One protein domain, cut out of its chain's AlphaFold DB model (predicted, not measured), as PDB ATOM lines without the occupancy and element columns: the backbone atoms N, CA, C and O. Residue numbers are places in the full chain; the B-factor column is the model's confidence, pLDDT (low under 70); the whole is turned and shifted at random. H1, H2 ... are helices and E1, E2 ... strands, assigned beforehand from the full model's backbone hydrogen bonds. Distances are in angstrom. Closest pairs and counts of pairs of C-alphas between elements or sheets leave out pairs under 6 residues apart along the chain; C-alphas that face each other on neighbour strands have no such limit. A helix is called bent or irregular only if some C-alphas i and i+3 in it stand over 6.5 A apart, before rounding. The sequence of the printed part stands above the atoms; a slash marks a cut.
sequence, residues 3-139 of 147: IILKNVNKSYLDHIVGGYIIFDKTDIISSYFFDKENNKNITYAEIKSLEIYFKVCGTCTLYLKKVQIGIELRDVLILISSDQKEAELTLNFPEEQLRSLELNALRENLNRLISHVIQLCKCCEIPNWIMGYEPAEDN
ATOM      1  N   ILE A   3     -11.887   6.135  28.596       98.19
ATOM      2  CA  ILE A   3     -12.884   7.201  28.451       98.19
ATOM      3  C   ILE A   3     -12.292   8.232  27.498       98.19
ATOM      4  O   ILE A   3     -11.243   8.794  27.800       98.19
ATOM      5  N   ILE A   4     -12.965   8.494  26.382       98.25
ATOM      6  CA  ILE A   4     -12.504   9.407  25.332       98.25
ATOM      7  C   ILE A   4     -13.469  10.585  25.255       98.25
ATOM      8  O   ILE A   4     -14.661  10.388  25.031       98.25
ATOM      9  N   LEU A   5     -12.962  11.803  25.421       98.00
ATOM     10  CA  LEU A   5     -13.677  13.055  25.189       98.00
ATOM     11  C   LEU A   5     -13.224  13.620  23.846       98.00
ATOM     12  O   LEU A   5     -12.046  13.944  23.683       98.00
ATOM     13  N   LYS A   6     -14.150  13.759  22.900       95.81
ATOM     14  CA  LYS A   6     -13.848  14.207  21.539       95.81
ATOM     15  C   LYS A   6     -14.247  15.652  21.329       95.81
ATOM     16  O   LYS A   6     -15.184  16.139  21.960       95.81
ATOM     17  N   ASN A   7     -13.582  16.299  20.376       95.06
ATOM     18  CA  ASN A   7     -13.939  17.635  19.908       95.06
ATOM     19  C   ASN A   7     -13.977  18.663  21.053       95.06
ATOM     20  O   ASN A   7     -14.860  19.513  21.147       95.06
ATOM     21  N   VAL A   8     -13.033  18.543  21.988       96.00
ATOM     22  CA  VAL A   8     -12.955  19.389  23.175       96.00
ATOM     23  C   VAL A   8     -12.440  20.764  22.770       96.00
ATOM     24  O   VAL A   8     -11.338  20.903  22.231       96.00
ATOM     25  N   ASN A   9     -13.201  21.812  23.086       94.62
ATOM     26  CA  ASN A   9     -12.705  23.175  22.956       94.62
ATOM     27  C   ASN A   9     -11.555  23.395  23.952       94.62
ATOM     28  O   ASN A   9     -11.714  23.274  25.167       94.62
ATOM     29  N   LYS A  10     -10.384  23.757  23.419       93.31
ATOM     30  CA  LYS A  10      -9.141  23.912  24.184       93.31
ATOM     31  C   LYS A  10      -9.226  24.904  25.342       93.31
ATOM     32  O   LYS A  10      -8.508  24.731  26.322       93.31
ATOM     33  N   SER A  11     -10.105  25.904  25.244       94.25
ATOM     34  CA  SER A  11     -10.364  26.868  26.327       94.25
ATOM     35  C   SER A  11     -10.914  26.226  27.603       94.25
ATOM     36  O   SER A  11     -10.772  26.790  28.682       94.25
ATOM     37  N   TYR A  12     -11.471  25.016  27.516       96.69
ATOM     38  CA  TYR A  12     -11.932  24.271  28.682       96.69
ATOM     39  C   TYR A  12     -10.880  23.321  29.263       96.69
ATOM     40  O   TYR A  12     -11.151  22.725  30.298       96.69
ATOM     41  N   LEU A  13      -9.689  23.155  28.672       95.94
ATOM     42  CA  LEU A  13      -8.747  22.110  29.114       95.94
ATOM     43  C   LEU A  13      -8.289  22.268  30.566       95.94
ATOM     44  O   LEU A  13      -8.237  21.271  31.279       95.94
ATOM     45  N   ASP A  14      -8.031  23.493  31.027       96.00
ATOM     46  CA  ASP A  14      -7.694  23.747  32.439       96.00
ATOM     47  C   ASP A  14      -8.901  23.581  33.374       96.00
ATOM     48  O   ASP A  14      -8.756  23.313  34.563       96.00
ATOM     49  N   HIS A  15     -10.121  23.739  32.855       96.56
ATOM     50  CA  HIS A  15     -11.333  23.503  33.635       96.56
ATOM     51  C   HIS A  15     -11.661  22.006  33.731       96.56
ATOM     52  O   HIS A  15     -12.060  21.509  34.783       96.56
ATOM     53  N   ILE A  16     -11.446  21.268  32.642       97.88
ATOM     54  CA  ILE A  16     -11.573  19.813  32.577       97.88
ATOM     55  C   ILE A  16     -10.524  19.182  33.491       97.88
ATOM     56  O   ILE A  16     -10.878  18.467  34.429       97.88
ATOM     57  N   VAL A  17      -9.247  19.489  33.261       95.81
ATOM     58  CA  VAL A  17      -8.109  18.980  34.028       95.81
ATOM     59  C   VAL A  17      -7.798  19.943  35.169       95.81
ATOM     60  O   VAL A  17      -7.175  20.979  34.969       95.81
ATOM     61  N   GLY A  18      -8.220  19.582  36.377       91.88
ATOM     62  CA  GLY A  18      -8.121  20.419  37.575       91.88
ATOM     63  C   GLY A  18      -9.477  20.791  38.176       91.88
ATOM     64  O   GLY A  18      -9.544  21.048  39.375       91.88
ATOM     65  N   GLY A  19     -10.559  20.759  37.387       95.00
ATOM     66  CA  GLY A  19     -11.930  20.964  37.871       95.00
ATOM     67  C   GLY A  19     -12.772  19.687  37.902       95.00
ATOM     68  O   GLY A  19     -13.375  19.378  38.925       95.00
ATOM     69  N   TYR A  20     -12.797  18.923  36.808       97.88
ATOM     70  CA  TYR A  20     -13.601  17.695  36.714       97.88
ATOM     71  C   TYR A  20     -12.774  16.416  36.799       97.88
ATOM     72  O   TYR A  20     -13.247  15.423  37.349       97.88
ATOM     73  N   ILE A  21     -11.558  16.441  36.266       98.00
ATOM     74  CA  ILE A  21     -10.554  15.393  36.408       98.00
ATOM     75  C   ILE A  21      -9.509  15.956  37.360       98.00
ATOM     76  O   ILE A  21      -8.692  16.794  36.975       98.00
ATOM     77  N   ILE A  22      -9.590  15.556  38.626       97.62
ATOM     78  CA  ILE A  22      -8.797  16.147  39.707       97.62
ATOM     79  C   ILE A  22      -7.739  15.143  40.159       97.62
ATOM     80  O   ILE A  22      -8.046  13.979  40.395       97.62
ATOM     81  N   PHE A  23      -6.500  15.589  40.324       97.50
ATOM     82  CA  PHE A  23      -5.415  14.798  40.902       97.50
ATOM     83  C   PHE A  23      -4.454  15.703  41.676       97.50
ATOM     84  O   PHE A  23      -4.362  16.902  41.399       97.50
ATOM     85  N   ASP A  24      -3.733  15.137  42.644       96.06
ATOM     86  CA  ASP A  24      -2.636  15.848  43.301       96.06
ATOM     87  C   ASP A  24      -1.395  15.827  42.398       96.06
ATOM     88  O   ASP A  24      -1.111  14.837  41.722       96.06
ATOM     89  N   LYS A  25      -0.598  16.898  42.413       94.06
ATOM     90  CA  LYS A  25       0.692  16.918  41.711       94.06
ATOM     91  C   LYS A  25       1.635  15.822  42.217       94.06
ATOM     92  O   LYS A  25       2.451  15.340  41.438       94.06
ATOM     93  N   THR A  26       1.516  15.398  43.478       96.50
ATOM     94  CA  THR A  26       2.282  14.273  44.036       96.50
ATOM     95  C   THR A  26       1.856  12.913  43.486       96.50
ATOM     96  O   THR A  26       2.595  11.945  43.648       96.50
ATOM     97  N   ASP A  27       0.676  12.814  42.865       97.75
ATOM     98  CA  ASP A  27       0.197  11.581  42.233       97.75
ATOM     99  C   ASP A  27       0.702  11.428  40.786       97.75
ATOM    100  O   ASP A  27       0.491  10.378  40.181       97.75
ATOM    101  N   ILE A  28       1.398  12.422  40.223       98.06
ATOM    102  CA  ILE A  28       2.030  12.313  38.900       98.06
ATOM    103  C   ILE A  28       3.255  11.400  39.007       98.06
ATOM    104  O   ILE A  28       4.263  11.762  39.610       98.06
ATOM    105  N   ILE A  29       3.176  10.224  38.383       98.25
ATOM    106  CA  ILE A  29       4.290   9.272  38.283       98.25
ATOM    107  C   ILE A  29       5.243   9.716  37.172       98.25
ATOM    108  O   ILE A  29       6.458   9.744  37.356       98.25
ATOM    109  N   SER A  30       4.693  10.075  36.013       98.00
ATOM    110  CA  SER A  30       5.453  10.640  34.900       98.00
ATOM    111  C   SER A  30       4.576  11.541  34.037       98.00
ATOM    112  O   SER A  30       3.348  11.460  34.042       98.00
ATOM    113  N   SER A  31       5.215  12.444  33.303       97.50
ATOM    114  CA  SER A  31       4.533  13.366  32.404       97.50
ATOM    115  C   SER A  31       5.439  13.706  31.236       97.50
ATOM    116  O   SER A  31       6.604  14.042  31.471       97.50
ATOM    117  N   TYR A  32       4.908  13.683  30.021       96.38
ATOM    118  CA  TYR A  32       5.659  14.020  28.819       96.38
ATOM    119  C   TYR A  32       4.917  15.074  28.011       96.38
ATOM    120  O   TYR A  32       3.814  14.854  27.514       96.38
ATOM    121  N   PHE A  33       5.563  16.224  27.879       94.94
ATOM    122  CA  PHE A  33       5.119  17.354  27.082       94.94
ATOM    123  C   PHE A  33       6.268  17.740  26.155       94.94
ATOM    124  O   PHE A  33       7.430  17.729  26.567       94.94
ATOM    125  N   PHE A  34       5.955  18.087  24.911       90.88
ATOM    126  CA  PHE A  34       6.943  18.562  23.953       90.88
ATOM    127  C   PHE A  34       6.750  20.058  23.724       90.88
ATOM    128  O   PHE A  34       5.795  20.487  23.073       90.88
ATOM    129  N   ASP A  35       7.672  20.847  24.264       87.31
ATOM    130  CA  ASP A  35       7.749  22.283  24.042       87.31
ATOM    131  C   ASP A  35       8.329  22.540  22.649       87.31
ATOM    132  O   ASP A  35       9.545  22.487  22.434       87.31
ATOM    133  N   LYS A  36       7.434  22.798  21.692       84.31
ATOM    134  CA  LYS A  36       7.814  23.072  20.303       84.31
ATOM    135  C   LYS A  36       8.622  24.359  20.149       84.31
ATOM    136  O   LYS A  36       9.444  24.421  19.242       84.31
ATOM    137  N   GLU A  37       8.396  25.368  20.988       85.81
ATOM    138  CA  GLU A  37       9.068  26.667  20.858       85.81
ATOM    139  C   GLU A  37      10.552  26.550  21.210       85.81
ATOM    140  O   GLU A  37      11.403  27.099  20.512       85.81
ATOM    141  N   ASN A  38      10.865  25.778  22.253       87.81
ATOM    142  CA  ASN A  38      12.237  25.558  22.716       87.81
ATOM    143  C   ASN A  38      12.837  24.216  22.254       87.81
ATOM    144  O   ASN A  38      13.959  23.887  22.641       87.81
ATOM    145  N   ASN A  39      12.103  23.446  21.443       88.75
ATOM    146  CA  ASN A  39      12.486  22.134  20.914       88.75
ATOM    147  C   ASN A  39      13.010  21.170  21.999       88.75
ATOM    148  O   ASN A  39      14.082  20.575  21.864       88.75
ATOM    149  N   LYS A  40      12.269  21.042  23.106       91.94
ATOM    150  CA  LYS A  40      12.660  20.207  24.251       91.94
ATOM    151  C   LYS A  40      11.472  19.492  24.885       91.94
ATOM    152  O   LYS A  40      10.332  19.941  24.803       91.94
ATOM    153  N   ASN A  41      11.762  18.400  25.585       93.00
ATOM    154  CA  ASN A  41      10.788  17.769  26.467       93.00
ATOM    155  C   ASN A  41      10.704  18.543  27.786       93.00
ATOM    156  O   ASN A  41      11.733  18.921  28.348       93.00
ATOM    157  N   ILE A  42       9.483  18.739  28.271       94.06
ATOM    158  CA  ILE A  42       9.174  19.342  29.568       94.06
ATOM    159  C   ILE A  42       8.190  18.458  30.338       94.06
ATOM    160  O   ILE A  42       7.612  17.507  29.802       94.06
ATOM    161  N   THR A  43       8.011  18.770  31.615       95.75
ATOM    162  CA  THR A  43       7.101  18.054  32.519       95.75
ATOM    163  C   THR A  43       5.883  18.898  32.880       95.75
ATOM    164  O   THR A  43       5.882  20.115  32.708       95.75
ATOM    165  N   TYR A  44       4.848  18.273  33.450       94.75
ATOM    166  CA  TYR A  44       3.643  18.980  33.898       94.75
ATOM    167  C   TYR A  44       3.942  20.104  34.903       94.75
ATOM    168  O   TYR A  44       3.242  21.109  34.932       94.75
ATOM    169  N   ALA A  45       5.011  19.979  35.699       93.69
ATOM    170  CA  ALA A  45       5.427  21.019  36.640       93.69
ATOM    171  C   ALA A  45       5.802  22.348  35.950       93.69
ATOM    172  O   ALA A  45       5.708  23.406  36.572       93.69
ATOM    173  N   GLU A  46       6.201  22.297  34.679       94.00
ATOM    174  CA  GLU A  46       6.538  23.465  33.857       94.00
ATOM    175  C   GLU A  46       5.314  24.028  33.109       94.00
ATOM    176  O   GLU A  46       5.363  25.147  32.591       94.00
ATOM    177  N   ILE A  47       4.198  23.292  33.076       92.81
ATOM    178  CA  ILE A  47       2.961  23.701  32.407       92.81
ATOM    179  C   ILE A  47       2.157  24.622  33.325       92.81
ATOM    180  O   ILE A  47       1.678  24.226  34.386       92.81
ATOM    181  N   LYS A  48       1.975  25.872  32.892       92.12
ATOM    182  CA  LYS A  48       1.126  26.849  33.596       92.12
ATOM    183  C   LYS A  48      -0.359  26.691  33.266       92.12
ATOM    184  O   LYS A  48      -1.193  27.016  34.101       92.12
ATOM    185  N   SER A  49      -0.657  26.268  32.042       93.50
ATOM    186  CA  SER A  49      -2.007  26.129  31.495       93.50
ATOM    187  C   SER A  49      -1.961  25.185  30.295       93.50
ATOM    188  O   SER A  49      -1.146  25.369  29.383       93.50
ATOM    189  N   LEU A  50      -2.828  24.176  30.301       94.06
ATOM    190  CA  LEU A  50      -3.043  23.276  29.175       94.06
ATOM    191  C   LEU A  50      -3.699  24.014  28.009       94.06
ATOM    192  O   LEU A  50      -3.310  23.769  26.869       94.06
ATOM    193  N   GLU A  51      -4.616  24.955  28.273       93.06
ATOM    194  CA  GLU A  51      -5.176  25.809  27.218       93.06
ATOM    195  C   GLU A  51      -4.046  26.503  26.444       93.06
ATOM    196  O   GLU A  51      -4.009  26.452  25.212       93.06
ATOM    197  N   ILE A  52      -3.111  27.145  27.155       91.44
ATOM    198  CA  ILE A  52      -1.996  27.867  26.533       91.44
ATOM    199  C   ILE A  52      -1.068  26.896  25.798       91.44
ATOM    200  O   ILE A  52      -0.716  27.157  24.648       91.44
ATOM    201  N   TYR A  53      -0.707  25.770  26.419       91.75
ATOM    202  CA  TYR A  53       0.175  24.771  25.807       91.75
ATOM    203  C   TYR A  53      -0.374  24.263  24.459       91.75
ATOM    204  O   TYR A  53       0.348  24.222  23.456       91.75
ATOM    205  N   PHE A  54      -1.674  23.963  24.388       91.38
ATOM    206  CA  PHE A  54      -2.329  23.444  23.182       91.38
ATOM    207  C   PHE A  54      -2.703  24.513  22.132       91.38
ATOM    208  O   PHE A  54      -3.323  24.199  21.109       91.38
ATOM    209  N   LYS A  55      -2.294  25.781  22.302       85.44
ATOM    210  CA  LYS A  55      -2.362  26.777  21.210       85.44
ATOM    211  C   LYS A  55      -1.373  26.469  20.081       85.44
ATOM    212  O   LYS A  55      -1.673  26.755  18.927       85.44
ATOM    213  N   VAL A  56      -0.234  25.859  20.408       79.62
ATOM    214  CA  VAL A  56       0.884  25.593  19.477       79.62
ATOM    215  C   VAL A  56       1.281  24.111  19.428       79.62
ATOM    216  O   VAL A  56       1.755  23.608  18.399       79.62
ATOM    217  N   CYS A  57       1.081  23.381  20.527       70.44
ATOM    218  CA  CYS A  57       1.529  21.998  20.683       70.44
ATOM    219  C   CYS A  57       0.435  20.973  20.343       70.44
ATOM    220  O   CYS A  57      -0.741  21.311  20.266       70.44
ATOM    221  N   GLY A  58       0.851  19.729  20.073       80.62
ATOM    222  CA  GLY A  58      -0.021  18.700  19.485       80.62
ATOM    223  C   GLY A  58      -0.369  17.523  20.394       80.62
ATOM    224  O   GLY A  58      -1.397  16.893  20.170       80.62
ATOM    225  N   THR A  59       0.446  17.193  21.403       91.38
ATOM    226  CA  THR A  59       0.182  16.035  22.280       91.38
ATOM    227  C   THR A  59       0.884  16.174  23.634       91.38
ATOM    228  O   THR A  59       1.934  16.819  23.725       91.38
ATOM    229  N   CYS A  60       0.327  15.568  24.680       94.81
ATOM    230  CA  CYS A  60       1.012  15.285  25.940       94.81
ATOM    231  C   CYS A  60       0.478  14.010  26.598       94.81
ATOM    232  O   CYS A  60      -0.654  13.598  26.335       94.81
ATOM    233  N   THR A  61       1.259  13.441  27.515       97.31
ATOM    234  CA  THR A  61       0.822  12.341  28.380       97.31
ATOM    235  C   THR A  61       1.072  12.636  29.854       97.31
ATOM    236  O   THR A  61       2.048  13.291  30.226       97.31
ATOM    237  N   LEU A  62       0.185  12.121  30.702       97.94
ATOM    238  CA  LEU A  62       0.299  12.122  32.157       97.94
ATOM    239  C   LEU A  62       0.013  10.708  32.649       97.94
ATOM    240  O   LEU A  62      -1.085  10.204  32.435       97.94
ATOM    241  N   TYR A  63       0.970  10.079  33.322       98.62
ATOM    242  CA  TYR A  63       0.724   8.836  34.040       98.62
ATOM    243  C   TYR A  63       0.597   9.132  35.531       98.62
ATOM    244  O   TYR A  63       1.501   9.698  36.153       98.62
ATOM    245  N   LEU A  64      -0.558   8.785  36.085       98.56
ATOM    246  CA  LEU A  64      -1.014   9.202  37.399       98.56
ATOM    247  C   LEU A  64      -1.299   7.979  38.259       98.56
ATOM    248  O   LEU A  64      -1.990   7.050  37.844       98.56
ATOM    249  N   LYS A  65      -0.838   8.019  39.507       98.50
ATOM    250  CA  LYS A  65      -1.165   7.014  40.517       98.50
ATOM    251  C   LYS A  65      -2.669   6.938  40.753       98.50
ATOM    252  O   LYS A  65      -3.198   5.848  40.954       98.50
ATOM    253  N   LYS A  66      -3.347   8.089  40.765       98.00
ATOM    254  CA  LYS A  66      -4.799   8.180  40.903       98.00
ATOM    255  C   LYS A  66      -5.368   9.501  40.398       98.00
ATOM    256  O   LYS A  66      -4.677  10.517  40.397       98.00
ATOM    257  N   VAL A  67      -6.646   9.473  40.030       98.19
ATOM    258  CA  VAL A  67      -7.457  10.633  39.645       98.19
ATOM    259  C   VAL A  67      -8.858  10.504  40.235       98.19
ATOM    260  O   VAL A  67      -9.357   9.398  40.442       98.19
ATOM    261  N   GLN A  68      -9.515  11.635  40.459       98.12
ATOM    262  CA  GLN A  68     -10.914  11.725  40.851       98.12
ATOM    263  C   GLN A  68     -11.751  12.217  39.663       98.12
ATOM    264  O   GLN A  68     -11.558  13.337  39.188       98.12
ATOM    265  N   ILE A  69     -12.700  11.390  39.216       97.56
ATOM    266  CA  ILE A  69     -13.640  11.664  38.114       97.56
ATOM    267  C   ILE A  69     -15.016  11.062  38.454       97.56
ATOM    268  O   ILE A  69     -15.452  10.045  37.926       97.56
ATOM    269  N   GLY A  70     -15.677  11.620  39.469       96.31
ATOM    270  CA  GLY A  70     -16.889  11.047  40.081       96.31
ATOM    271  C   GLY A  70     -16.612   9.848  41.004       96.31
ATOM    272  O   GLY A  70     -17.265   9.704  42.045       96.31
ATOM    273  N   ILE A  71     -15.594   9.051  40.675       96.75
ATOM    274  CA  ILE A  71     -14.976   7.989  41.481       96.75
ATOM    275  C   ILE A  71     -13.446   8.145  41.483       96.75
ATOM    276  O   ILE A  71     -12.907   8.874  40.649       96.75
ATOM    277  N   GLU A  72     -12.757   7.455  42.397       97.56
ATOM    278  CA  GLU A  72     -11.293   7.337  42.355       97.56
ATOM    279  C   GLU A  72     -10.921   6.243  41.345       97.56
ATOM    280  O   GLU A  72     -11.367   5.103  41.478       97.56
ATOM    281  N   LEU A  73     -10.102   6.589  40.353       97.81
ATOM    282  CA  LEU A  73      -9.442   5.644  39.452       97.81
ATOM    283  C   LEU A  73      -7.940   5.683  39.719       97.81
ATOM    284  O   LEU A  73      -7.391   6.746  39.995       97.81
ATOM    285  N   ARG A  74      -7.277   4.536  39.628       98.06
ATOM    286  CA  ARG A  74      -5.839   4.355  39.851       98.06
ATOM    287  C   ARG A  74      -5.126   3.949  38.575       98.06
ATOM    288  O   ARG A  74      -5.765   3.453  37.650       98.06
ATOM    289  N   ASP A  75      -3.814   4.167  38.554       98.19
ATOM    290  CA  ASP A  75      -2.929   3.818  37.437       98.19
ATOM    291  C   ASP A  75      -3.480   4.331  36.097       98.19
ATOM    292  O   ASP A  75      -3.692   3.576  35.148       98.19
ATOM    293  N   VAL A  76      -3.763   5.635  36.057       98.44
ATOM    294  CA  VAL A  76      -4.449   6.291  34.942       98.44
ATOM    295  C   VAL A  76      -3.439   6.944  34.012       98.44
ATOM    296  O   VAL A  76      -2.635   7.772  34.441       98.44
ATOM    297  N   LEU A  77      -3.511   6.617  32.727       98.50
ATOM    298  CA  LEU A  77      -2.827   7.344  31.666       98.50
ATOM    299  C   LEU A  77      -3.803   8.346  31.046       98.50
ATOM    300  O   LEU A  77      -4.804   7.948  30.462       98.50
ATOM    301  N   ILE A  78      -3.501   9.636  31.154       98.25
ATOM    302  CA  ILE A  78      -4.197  10.685  30.409       98.25
ATOM    303  C   ILE A  78      -3.369  11.022  29.173       98.25
ATOM    304  O   ILE A  78      -2.216  11.441  29.291       98.25
ATOM    305  N   LEU A  79      -3.970  10.872  28.000       97.56
ATOM    306  CA  LEU A  79      -3.455  11.354  26.726       97.56
ATOM    307  C   LEU A  79      -4.298  12.552  26.299       97.56
ATOM    308  O   LEU A  79      -5.522  12.475  26.285       97.56
ATOM    309  N   ILE A  80      -3.646  13.654  25.943       96.38
ATOM    310  CA  ILE A  80      -4.326  14.802  25.341       96.38
ATOM    311  C   ILE A  80      -3.647  15.081  24.015       96.38
ATOM    312  O   ILE A  80      -2.426  15.245  23.976       96.38
ATOM    313  N   SER A  81      -4.419  15.144  22.939       93.50
ATOM    314  CA  SER A  81      -3.933  15.508  21.611       93.50
ATOM    315  C   SER A  81      -4.756  16.655  21.028       93.50
ATOM    316  O   SER A  81      -5.887  16.875  21.445       93.50
ATOM    317  N   SER A  82      -4.184  17.441  20.115       90.25
ATOM    318  CA  SER A  82      -4.903  18.516  19.425       90.25
ATOM    319  C   SER A  82      -4.396  18.723  18.003       90.25
ATOM    320  O   SER A  82      -3.189  18.781  17.755       90.25
ATOM    321  N   ASP A  83      -5.335  18.928  17.081       77.62
ATOM    322  CA  ASP A  83      -5.122  19.146  15.649       77.62
ATOM    323  C   ASP A  83      -5.269  20.630  15.233       77.62
ATOM    324  O   ASP A  83      -5.687  20.955  14.125       77.62
ATOM    325  N   GLN A  84      -4.878  21.553  16.120       70.69
ATOM    326  CA  GLN A  84      -5.020  23.021  16.018       70.69
ATOM    327  C   GLN A  84      -6.427  23.577  16.258       70.69
ATOM    328  O   GLN A  84      -6.515  24.717  16.724       70.69
ATOM    329  N   LYS A  85      -7.506  22.829  16.011       82.12
ATOM    330  CA  LYS A  85      -8.870  23.321  16.266       82.12
ATOM    331  C   LYS A  85      -9.387  22.834  17.602       82.12
ATOM    332  O   LYS A  85      -9.651  23.645  18.488       82.12
ATOM    333  N   GLU A  86      -9.449  21.525  17.757       90.94
ATOM    334  CA  GLU A  86     -10.034  20.883  18.923       90.94
ATOM    335  C   GLU A  86      -9.005  19.965  19.570       90.94
ATOM    336  O   GLU A  86      -7.902  19.755  19.050       90.94
ATOM    337  N   ALA A  87      -9.324  19.508  20.769       94.69
ATOM    338  CA  ALA A  87      -8.544  18.517  21.473       94.69
ATOM    339  C   ALA A  87      -9.342  17.224  21.632       94.69
ATOM    340  O   ALA A  87     -10.572  17.227  21.693       94.69
ATOM    341  N   GLU A  88      -8.618  16.126  21.746       95.81
ATOM    342  CA  GLU A  88      -9.130  14.861  22.238       95.81
ATOM    343  C   GLU A  88      -8.427  14.544  23.553       95.81
ATOM    344  O   GLU A  88      -7.219  14.766  23.690       95.81
ATOM    345  N   LEU A  89      -9.191  14.064  24.530       97.62
ATOM    346  CA  LEU A  89      -8.684  13.696  25.845       97.62
ATOM    347  C   LEU A  89      -9.115  12.270  26.175       97.62
ATOM    348  O   LEU A  89     -10.306  11.990  26.272       97.62
ATOM    349  N   THR A  90      -8.140  11.395  26.392       98.19
ATOM    350  CA  THR A  90      -8.348   9.969  26.647       98.19
ATOM    351  C   THR A  90      -7.804   9.606  28.021       98.19
ATOM    352  O   THR A  90      -6.661   9.936  28.337       98.19
ATOM    353  N   LEU A  91      -8.614   8.941  28.844       98.44
ATOM    354  CA  LEU A  91      -8.211   8.363  30.125       98.44
ATOM    355  C   LEU A  91      -8.202   6.846  30.000       98.44
ATOM    356  O   LEU A  91      -9.271   6.240  29.902       98.44
ATOM    357  N   ASN A  92      -7.024   6.247  30.114       98.31
ATOM    358  CA  ASN A  92      -6.849   4.801  30.119       98.31
ATOM    359  C   ASN A  92      -6.563   4.315  31.531       98.31
ATOM    360  O   ASN A  92      -5.724   4.878  32.232       98.31
ATOM    361  N   PHE A  93      -7.281   3.280  31.959       97.75
ATOM    362  CA  PHE A  93      -7.151   2.698  33.292       97.75
ATOM    363  C   PHE A  93      -7.437   1.183  33.287       97.75
ATOM    364  O   PHE A  93      -8.213   0.698  32.448       97.75
ATOM    365  N   PRO A  94      -6.835   0.419  34.221       96.81
ATOM    366  CA  PRO A  94      -7.073  -1.019  34.370       96.81
ATOM    367  C   PRO A  94      -8.553  -1.378  34.573       96.81
ATOM    368  O   PRO A  94      -9.234  -0.783  35.412       96.81
ATOM    369  N   GLU A  95      -9.054  -2.373  33.834       93.44
ATOM    370  CA  GLU A  95     -10.455  -2.820  33.920       93.44
ATOM    371  C   GLU A  95     -10.781  -3.527  35.244       93.44
ATOM    372  O   GLU A  95     -11.929  -3.547  35.694       93.44
ATOM    373  N   GLU A  96      -9.762  -4.078  35.898       93.31
ATOM    374  CA  GLU A  96      -9.841  -4.834  37.144       93.31
ATOM    375  C   GLU A  96     -10.405  -3.984  38.283       93.31
ATOM    376  O   GLU A  96     -11.061  -4.506  39.186       93.31
ATOM    377  N   GLN A  97     -10.223  -2.665  38.210       92.94
ATOM    378  CA  GLN A  97     -10.788  -1.703  39.159       92.94
ATOM    379  C   GLN A  97     -12.320  -1.679  39.141       92.94
ATOM    380  O   GLN A  97     -12.940  -1.320  40.138       92.94
ATOM    381  N   LEU A  98     -12.929  -2.074  38.020       90.00
ATOM    382  CA  LEU A  98     -14.373  -2.244  37.894       90.00
ATOM    383  C   LEU A  98     -14.768  -3.712  38.087       90.00
ATOM    384  O   LEU A  98     -15.721  -3.999  38.806       90.00
ATOM    385  N   ARG A  99     -14.025  -4.658  37.494       84.81
ATOM    386  CA  ARG A  99     -14.365  -6.093  37.535       84.81
ATOM    387  C   ARG A  99     -14.270  -6.732  38.922       84.81
ATOM    388  O   ARG A  99     -14.953  -7.719  39.166       84.81
ATOM    389  N   SER A 100     -13.424  -6.207  39.806       85.19
ATOM    390  CA  SER A 100     -13.237  -6.747  41.165       85.19
ATOM    391  C   SER A 100     -14.333  -6.341  42.157       85.19
ATOM    392  O   SER A 100     -14.324  -6.800  43.298       85.19
ATOM    393  N   LEU A 101     -15.267  -5.479  41.748       87.12
ATOM    394  CA  LEU A 101     -16.329  -4.973  42.609       87.12
ATOM    395  C   LEU A 101     -17.541  -5.909  42.632       87.12
ATOM    396  O   LEU A 101     -17.975  -6.432  41.607       87.12
ATOM    397  N   GLU A 102     -18.162  -6.018  43.806       93.56
ATOM    398  CA  GLU A 102     -19.502  -6.590  43.951       93.56
ATOM    399  C   GLU A 102     -20.519  -5.824  43.088       93.56
ATOM    400  O   GLU A 102     -20.441  -4.600  42.954       93.56
ATOM    401  N   LEU A 103     -21.524  -6.524  42.548       91.62
ATOM    402  CA  LEU A 103     -22.447  -5.991  41.531       91.62
ATOM    403  C   LEU A 103     -23.092  -4.644  41.914       91.62
ATOM    404  O   LEU A 103     -23.199  -3.740  41.083       91.62
ATOM    405  N   ASN A 104     -23.518  -4.494  43.171       93.38
ATOM    406  CA  ASN A 104     -24.141  -3.255  43.647       93.38
ATOM    407  C   ASN A 104     -23.134  -2.098  43.698       93.38
ATOM    408  O   ASN A 104     -23.439  -1.007  43.218       93.38
ATOM    409  N   ALA A 105     -21.923  -2.350  44.202       93.19
ATOM    410  CA  ALA A 105     -20.855  -1.354  44.256       93.19
ATOM    411  C   ALA A 105     -20.395  -0.950  42.847       93.19
ATOM    412  O   ALA A 105     -20.194   0.234  42.577       93.19
ATOM    413  N   LEU A 106     -20.302  -1.915  41.925       93.06
ATOM    414  CA  LEU A 106     -20.030  -1.651  40.514       93.06
ATOM    415  C   LEU A 106     -21.081  -0.708  39.916       93.06
ATOM    416  O   LEU A 106     -20.732   0.303  39.308       93.06
ATOM    417  N   ARG A 107     -22.370  -1.008  40.114       93.50
ATOM    418  CA  ARG A 107     -23.469  -0.192  39.585       93.50
ATOM    419  C   ARG A 107     -23.445   1.232  40.138       93.50
ATOM    420  O   ARG A 107     -23.628   2.182  39.379       93.50
ATOM    421  N   GLU A 108     -23.224   1.392  41.438       94.94
ATOM    422  CA  GLU A 108     -23.124   2.709  42.073       94.94
ATOM    423  C   GLU A 108     -21.929   3.510  41.545       94.94
ATOM    424  O   GLU A 108     -22.083   4.683  41.193       94.94
ATOM    425  N   ASN A 109     -20.760   2.878  41.418       94.25
ATOM    426  CA  ASN A 109     -19.560   3.528  40.895       94.25
ATOM    427  C   ASN A 109     -19.724   3.943  39.430       94.25
ATOM    428  O   ASN A 109     -19.404   5.081  39.089       94.25
ATOM    429  N   LEU A 110     -20.279   3.073  38.581       94.19
ATOM    430  CA  LEU A 110     -20.566   3.404  37.184       94.19
ATOM    431  C   LEU A 110     -21.566   4.558  37.079       94.19
ATOM    432  O   LEU A 110     -21.326   5.497  36.328       94.19
ATOM    433  N   ASN A 111     -22.641   4.551  37.872       95.69
ATOM    434  CA  ASN A 111     -23.607   5.651  37.879       95.69
ATOM    435  C   ASN A 111     -22.954   6.989  38.249       95.69
ATOM    436  O   ASN A 111     -23.244   8.006  37.617       95.69
ATOM    437  N   ARG A 112     -22.066   7.000  39.250       97.31
ATOM    438  CA  ARG A 112     -21.329   8.201  39.669       97.31
ATOM    439  C   ARG A 112     -20.360   8.677  38.592       97.31
ATOM    440  O   ARG A 112     -20.367   9.861  38.273       97.31
ATOM    441  N   LEU A 113     -19.577   7.763  38.021       97.25
ATOM    442  CA  LEU A 113     -18.640   8.048  36.934       97.25
ATOM    443  C   LEU A 113     -19.370   8.637  35.722       97.25
ATOM    444  O   LEU A 113     -19.040   9.731  35.276       97.25
ATOM    445  N   ILE A 114     -20.409   7.955  35.236       96.75
ATOM    446  CA  ILE A 114     -21.175   8.368  34.055       96.75
ATOM    447  C   ILE A 114     -21.858   9.713  34.307       96.75
ATOM    448  O   ILE A 114     -21.787  10.603  33.465       96.75
ATOM    449  N   SER A 115     -22.483   9.900  35.473       97.31
ATOM    450  CA  SER A 115     -23.134  11.172  35.810       97.31
ATOM    451  C   SER A 115     -22.133  12.328  35.849       97.31
ATOM    452  O   SER A 115     -22.436  13.415  35.360       97.31
ATOM    453  N   HIS A 116     -20.934  12.087  36.386       98.31
ATOM    454  CA  HIS A 116     -19.864  13.080  36.447       98.31
ATOM    455  C   HIS A 116     -19.323  13.428  35.057       98.31
ATOM    456  O   HIS A 116     -19.170  14.606  34.746       98.31
ATOM    457  N   VAL A 117     -19.109  12.431  34.191       97.94
ATOM    458  CA  VAL A 117     -18.697  12.649  32.793       97.94
ATOM    459  C   VAL A 117     -19.779  13.402  32.014       97.94
ATOM    460  O   VAL A 117     -19.471  14.359  31.312       97.94
ATOM    461  N   ILE A 118     -21.059  13.060  32.193       96.75
ATOM    462  CA  ILE A 118     -22.168  13.796  31.569       96.75
ATOM    463  C   ILE A 118     -22.185  15.258  32.030       96.75
ATOM    464  O   ILE A 118     -22.396  16.154  31.212       96.75
ATOM    465  N   GLN A 119     -21.981  15.519  33.324       97.31
ATOM    466  CA  GLN A 119     -21.929  16.883  33.853       97.31
ATOM    467  C   GLN A 119     -20.759  17.675  33.257       97.31
ATOM    468  O   GLN A 119     -20.978  18.775  32.755       97.31
ATOM    469  N   LEU A 120     -19.555  17.095  33.262       97.62
ATOM    470  CA  LEU A 120     -18.371  17.629  32.587       97.62
ATOM    471  C   LEU A 120     -18.695  18.000  31.132       97.62
ATOM    472  O   LEU A 120     -18.478  19.139  30.730       97.62
ATOM    473  N   CYS A 121     -19.234  17.060  30.353       97.50
ATOM    474  CA  CYS A 121     -19.527  17.281  28.941       97.50
ATOM    475  C   CYS A 121     -20.548  18.407  28.731       97.50
ATOM    476  O   CYS A 121     -20.365  19.230  27.842       97.50
ATOM    477  N   LYS A 122     -21.581  18.510  29.579       96.44
ATOM    478  CA  LYS A 122     -22.545  19.623  29.520       96.44
ATOM    479  C   LYS A 122     -21.904  20.971  29.838       96.44
ATOM    480  O   LYS A 122     -22.212  21.952  29.174       96.44
ATOM    481  N   CYS A 123     -21.052  21.031  30.858       97.38
ATOM    482  CA  CYS A 123     -20.441  22.281  31.310       97.38
ATOM    483  C   CYS A 123     -19.314  22.773  30.396       97.38
ATOM    484  O   CYS A 123     -19.087  23.974  30.325       97.38
ATOM    485  N   CYS A 124     -18.633  21.858  29.709       96.75
ATOM    486  CA  CYS A 124     -17.541  22.162  28.785       96.75
ATOM    487  C   CYS A 124     -17.958  22.028  27.311       96.75
ATOM    488  O   CYS A 124     -17.093  21.956  26.441       96.75
ATOM    489  N   GLU A 125     -19.267  21.943  27.043       96.31
ATOM    490  CA  GLU A 125     -19.854  21.875  25.696       96.31
ATOM    491  C   GLU A 125     -19.232  20.773  24.814       96.31
ATOM    492  O   GLU A 125     -19.059  20.942  23.610       96.31
ATOM    493  N   ILE A 126     -18.880  19.634  25.420       97.12
ATOM    494  CA  ILE A 126     -18.238  18.506  24.737       97.12
ATOM    495  C   ILE A 126     -19.330  17.701  24.026       97.12
ATOM    496  O   ILE A 126     -20.181  17.114  24.705       97.12
ATOM    497  N   PRO A 127     -19.326  17.640  22.683       95.00
ATOM    498  CA  PRO A 127     -20.432  17.062  21.927       95.00
ATOM    499  C   PRO A 127     -20.422  15.532  21.936       95.00
ATOM    500  O   PRO A 127     -21.458  14.916  21.722       95.00
ATOM    501  N   ASN A 128     -19.260  14.908  22.150       95.31
ATOM    502  CA  ASN A 128     -19.123  13.463  22.057       95.31
ATOM    503  C   ASN A 128     -18.151  12.922  23.104       95.31
ATOM    504  O   ASN A 128     -17.049  13.448  23.280       95.31
ATOM    505  N   TRP A 129     -18.559  11.843  23.770       97.44
ATOM    506  CA  TRP A 129     -17.644  11.009  24.538       97.44
ATOM    507  C   TRP A 129     -17.971   9.525  24.386       97.44
ATOM    508  O   TRP A 129     -19.106   9.130  24.100       97.44
ATOM    509  N   ILE A 130     -16.953   8.702  24.611       97.94
ATOM    510  CA  ILE A 130     -17.004   7.247  24.495       97.94
ATOM    511  C   ILE A 130     -16.422   6.631  25.766       97.94
ATOM    512  O   ILE A 130     -15.476   7.166  26.342       97.94
ATOM    513  N   MET A 131     -16.960   5.488  26.188       97.31
ATOM    514  CA  MET A 131     -16.313   4.608  27.160       97.31
ATOM    515  C   MET A 131     -16.379   3.159  26.691       97.31
ATOM    516  O   MET A 131     -17.432   2.689  26.251       97.31
ATOM    517  N   GLY A 132     -15.266   2.439  26.815       96.81
ATOM    518  CA  GLY A 132     -15.149   1.073  26.309       96.81
ATOM    519  C   GLY A 132     -13.860   0.362  26.708       96.81
ATOM    520  O   GLY A 132     -13.045   0.894  27.469       96.81
ATOM    521  N   TYR A 133     -13.696  -0.859  26.209       95.75
ATOM    522  CA  TYR A 133     -12.411  -1.561  26.236       95.75
ATOM    523  C   TYR A 133     -11.457  -0.921  25.229       95.75
ATOM    524  O   TYR A 133     -11.910  -0.346  24.254       95.75
ATOM    525  N   GLU A 134     -10.150  -0.997  25.465       91.75
ATOM    526  CA  GLU A 134      -9.162  -0.429  24.543       91.75
ATOM    527  C   GLU A 134      -8.996  -1.348  23.313       91.75
ATOM    528  O   GLU A 134      -8.747  -2.544  23.512       91.75
ATOM    529  N   PRO A 135      -9.111  -0.835  22.068       93.94
ATOM    530  CA  PRO A 135      -9.424   0.555  21.703       93.94
ATOM    531  C   PRO A 135     -10.938   0.847  21.714       93.94
ATOM    532  O   PRO A 135     -11.719   0.196  21.023       93.94
ATOM    533  N   ALA A 136     -11.373   1.873  22.453       95.81
ATOM    534  CA  ALA A 136     -12.802   2.120  22.685       95.81
ATOM    535  C   ALA A 136     -13.526   2.726  21.476       95.81
ATOM    536  O   ALA A 136     -14.751   2.828  21.462       95.81
ATOM    537  N   GLU A 137     -12.793   3.137  20.446       93.38
ATOM    538  CA  GLU A 137     -13.371   3.600  19.185       93.38
ATOM    539  C   GLU A 137     -13.962   2.465  18.339       93.38
ATOM    540  O   GLU A 137     -14.865   2.726  17.529       93.38
ATOM    541  N   ASP A 138     -13.514   1.226  18.560       95.81
ATOM    542  CA  ASP A 138     -14.013   0.041  17.870       95.81
ATOM    543  C   ASP A 138     -15.431  -0.297  18.344       95.81
ATOM    544  O   ASP A 138     -15.753  -0.286  19.534       95.81
ATOM    545  N   ASN A 139     -16.331  -0.569  17.397       92.88
ATOM    546  CA  ASN A 139     -17.763  -0.684  17.692       92.88
ATOM    547  C   ASN A 139     -18.113  -1.843  18.637       92.88
ATOM    548  O   ASN A 139     -19.087  -1.734  19.374       92.88
TER     549      ASN A 139
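This is residues 3 to 139 of the 147 residues of an uncharacterized protein of Lachnospiraceae bacterium (UniProt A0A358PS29). A twisted antiparallel sheet of seven strands forms a wall, with H1 and the long H4 over one face and no named helix over the other. The hairpin E4 and E5 bends sharply, its linked end turning to H4, while short H2 sits next to H1 and short H3 precedes H4. The printed part has 137 residues, with four named helices and seven named strands along the chain as E1 H1 E2 E3 H2 E4 E5 E6 H3 H4 E7; the sheet order is E3 E2 E4 E5 E6 E1 E7. The class is mixed, and the whole is compact, with a radius of gyration of the C-alphas of 15.0 A and an elongated outline of 51 by 31 by 27 A.

E1, residues 3 to 8, is antiparallel to E6, residues 87 to 92, with N 5 and O 89 2.8 A apart, and to the edge strand E7, residues 128 to 132, with N 4 and O 130 2.8 A apart. E2, residues 28 to 35, forms a hairpin with the edge strand E3, residues 40 to 42, with N 35 and O 40 2.9 A apart, and is antiparallel to E4, residues 59 to 69, with N 32 and O 61 2.9 A apart. E5, residues 71 to 82, forms hairpins with E4, N 62 and O 78 being 2.9 A apart, and with E6, N 79 and O 90 being 2.9 A apart. These N and O pairs are within hydrogen-bond range. E4 E5 E6 is a meander, each strand the antiparallel neighbour of the one before. E4 bends by 103 degrees at residue 65 and E5 by 93 degrees at residue 74. H1, residues 10 to 20, and H4, residues 103 to 123, are on the same face of the sheet, at heights over the sheet of 7.1 A and 7.8 A. They only just touch, with 3 pairs of C-alphas within 8 A, by residues 116 to 120 of H4 alone; the closest C-alphas, of Tyr 20 and Leu 120, are 6.3 A apart. The closest C-alphas of E5 and H4, of Ile 71 and Leu 113, are 5.8 A apart. H2, residues 50 to 53, only grazes the sheet and touches H1, the closest C-alphas, of Lys 10 and Glu 51, being 5.3 A apart. H3, residues 96 to 99, only grazes the sheet and is close to but not clearly touching H4, with the closest C-alphas, of Leu 98 and Leu 106, 6.3 A apart. E3, H2, E4 and E6, H3 H4, E7 are split strand-helix-strand units, two strands running the same way with another strand between them, each with a right-handed crossover. Every O i to N i+4 pair is within hydrogen-bond range in H4, against 4 of 7 in H1; H2 and H3 are too short for such a pair.

E1 begins at C-alpha 3, (-12.884, 7.201, 28.451). H1 is irregular, with C-alphas 11 and 14 7.4 A apart. From first to last C-alpha, E2 measures 18.8 A, E4 21.5 A, E5 26.4 A and H4 30.1 A. H4 begins at C-alpha 103, (-22.447, -5.991, 41.531), and E7 ends at C-alpha 132, (-15.149, 1.073, 26.309).

The two C-alphas farthest apart, of Asn 38 and Asn 104, are 50.9 A apart. The printed part, residues 3 to 139, has no cut. The links H1 to E2 and E3 to H2 are short, the other links are tight, and no link is long. The mean pLDDT of the printed part is 94.3, and no printed residue is under 70.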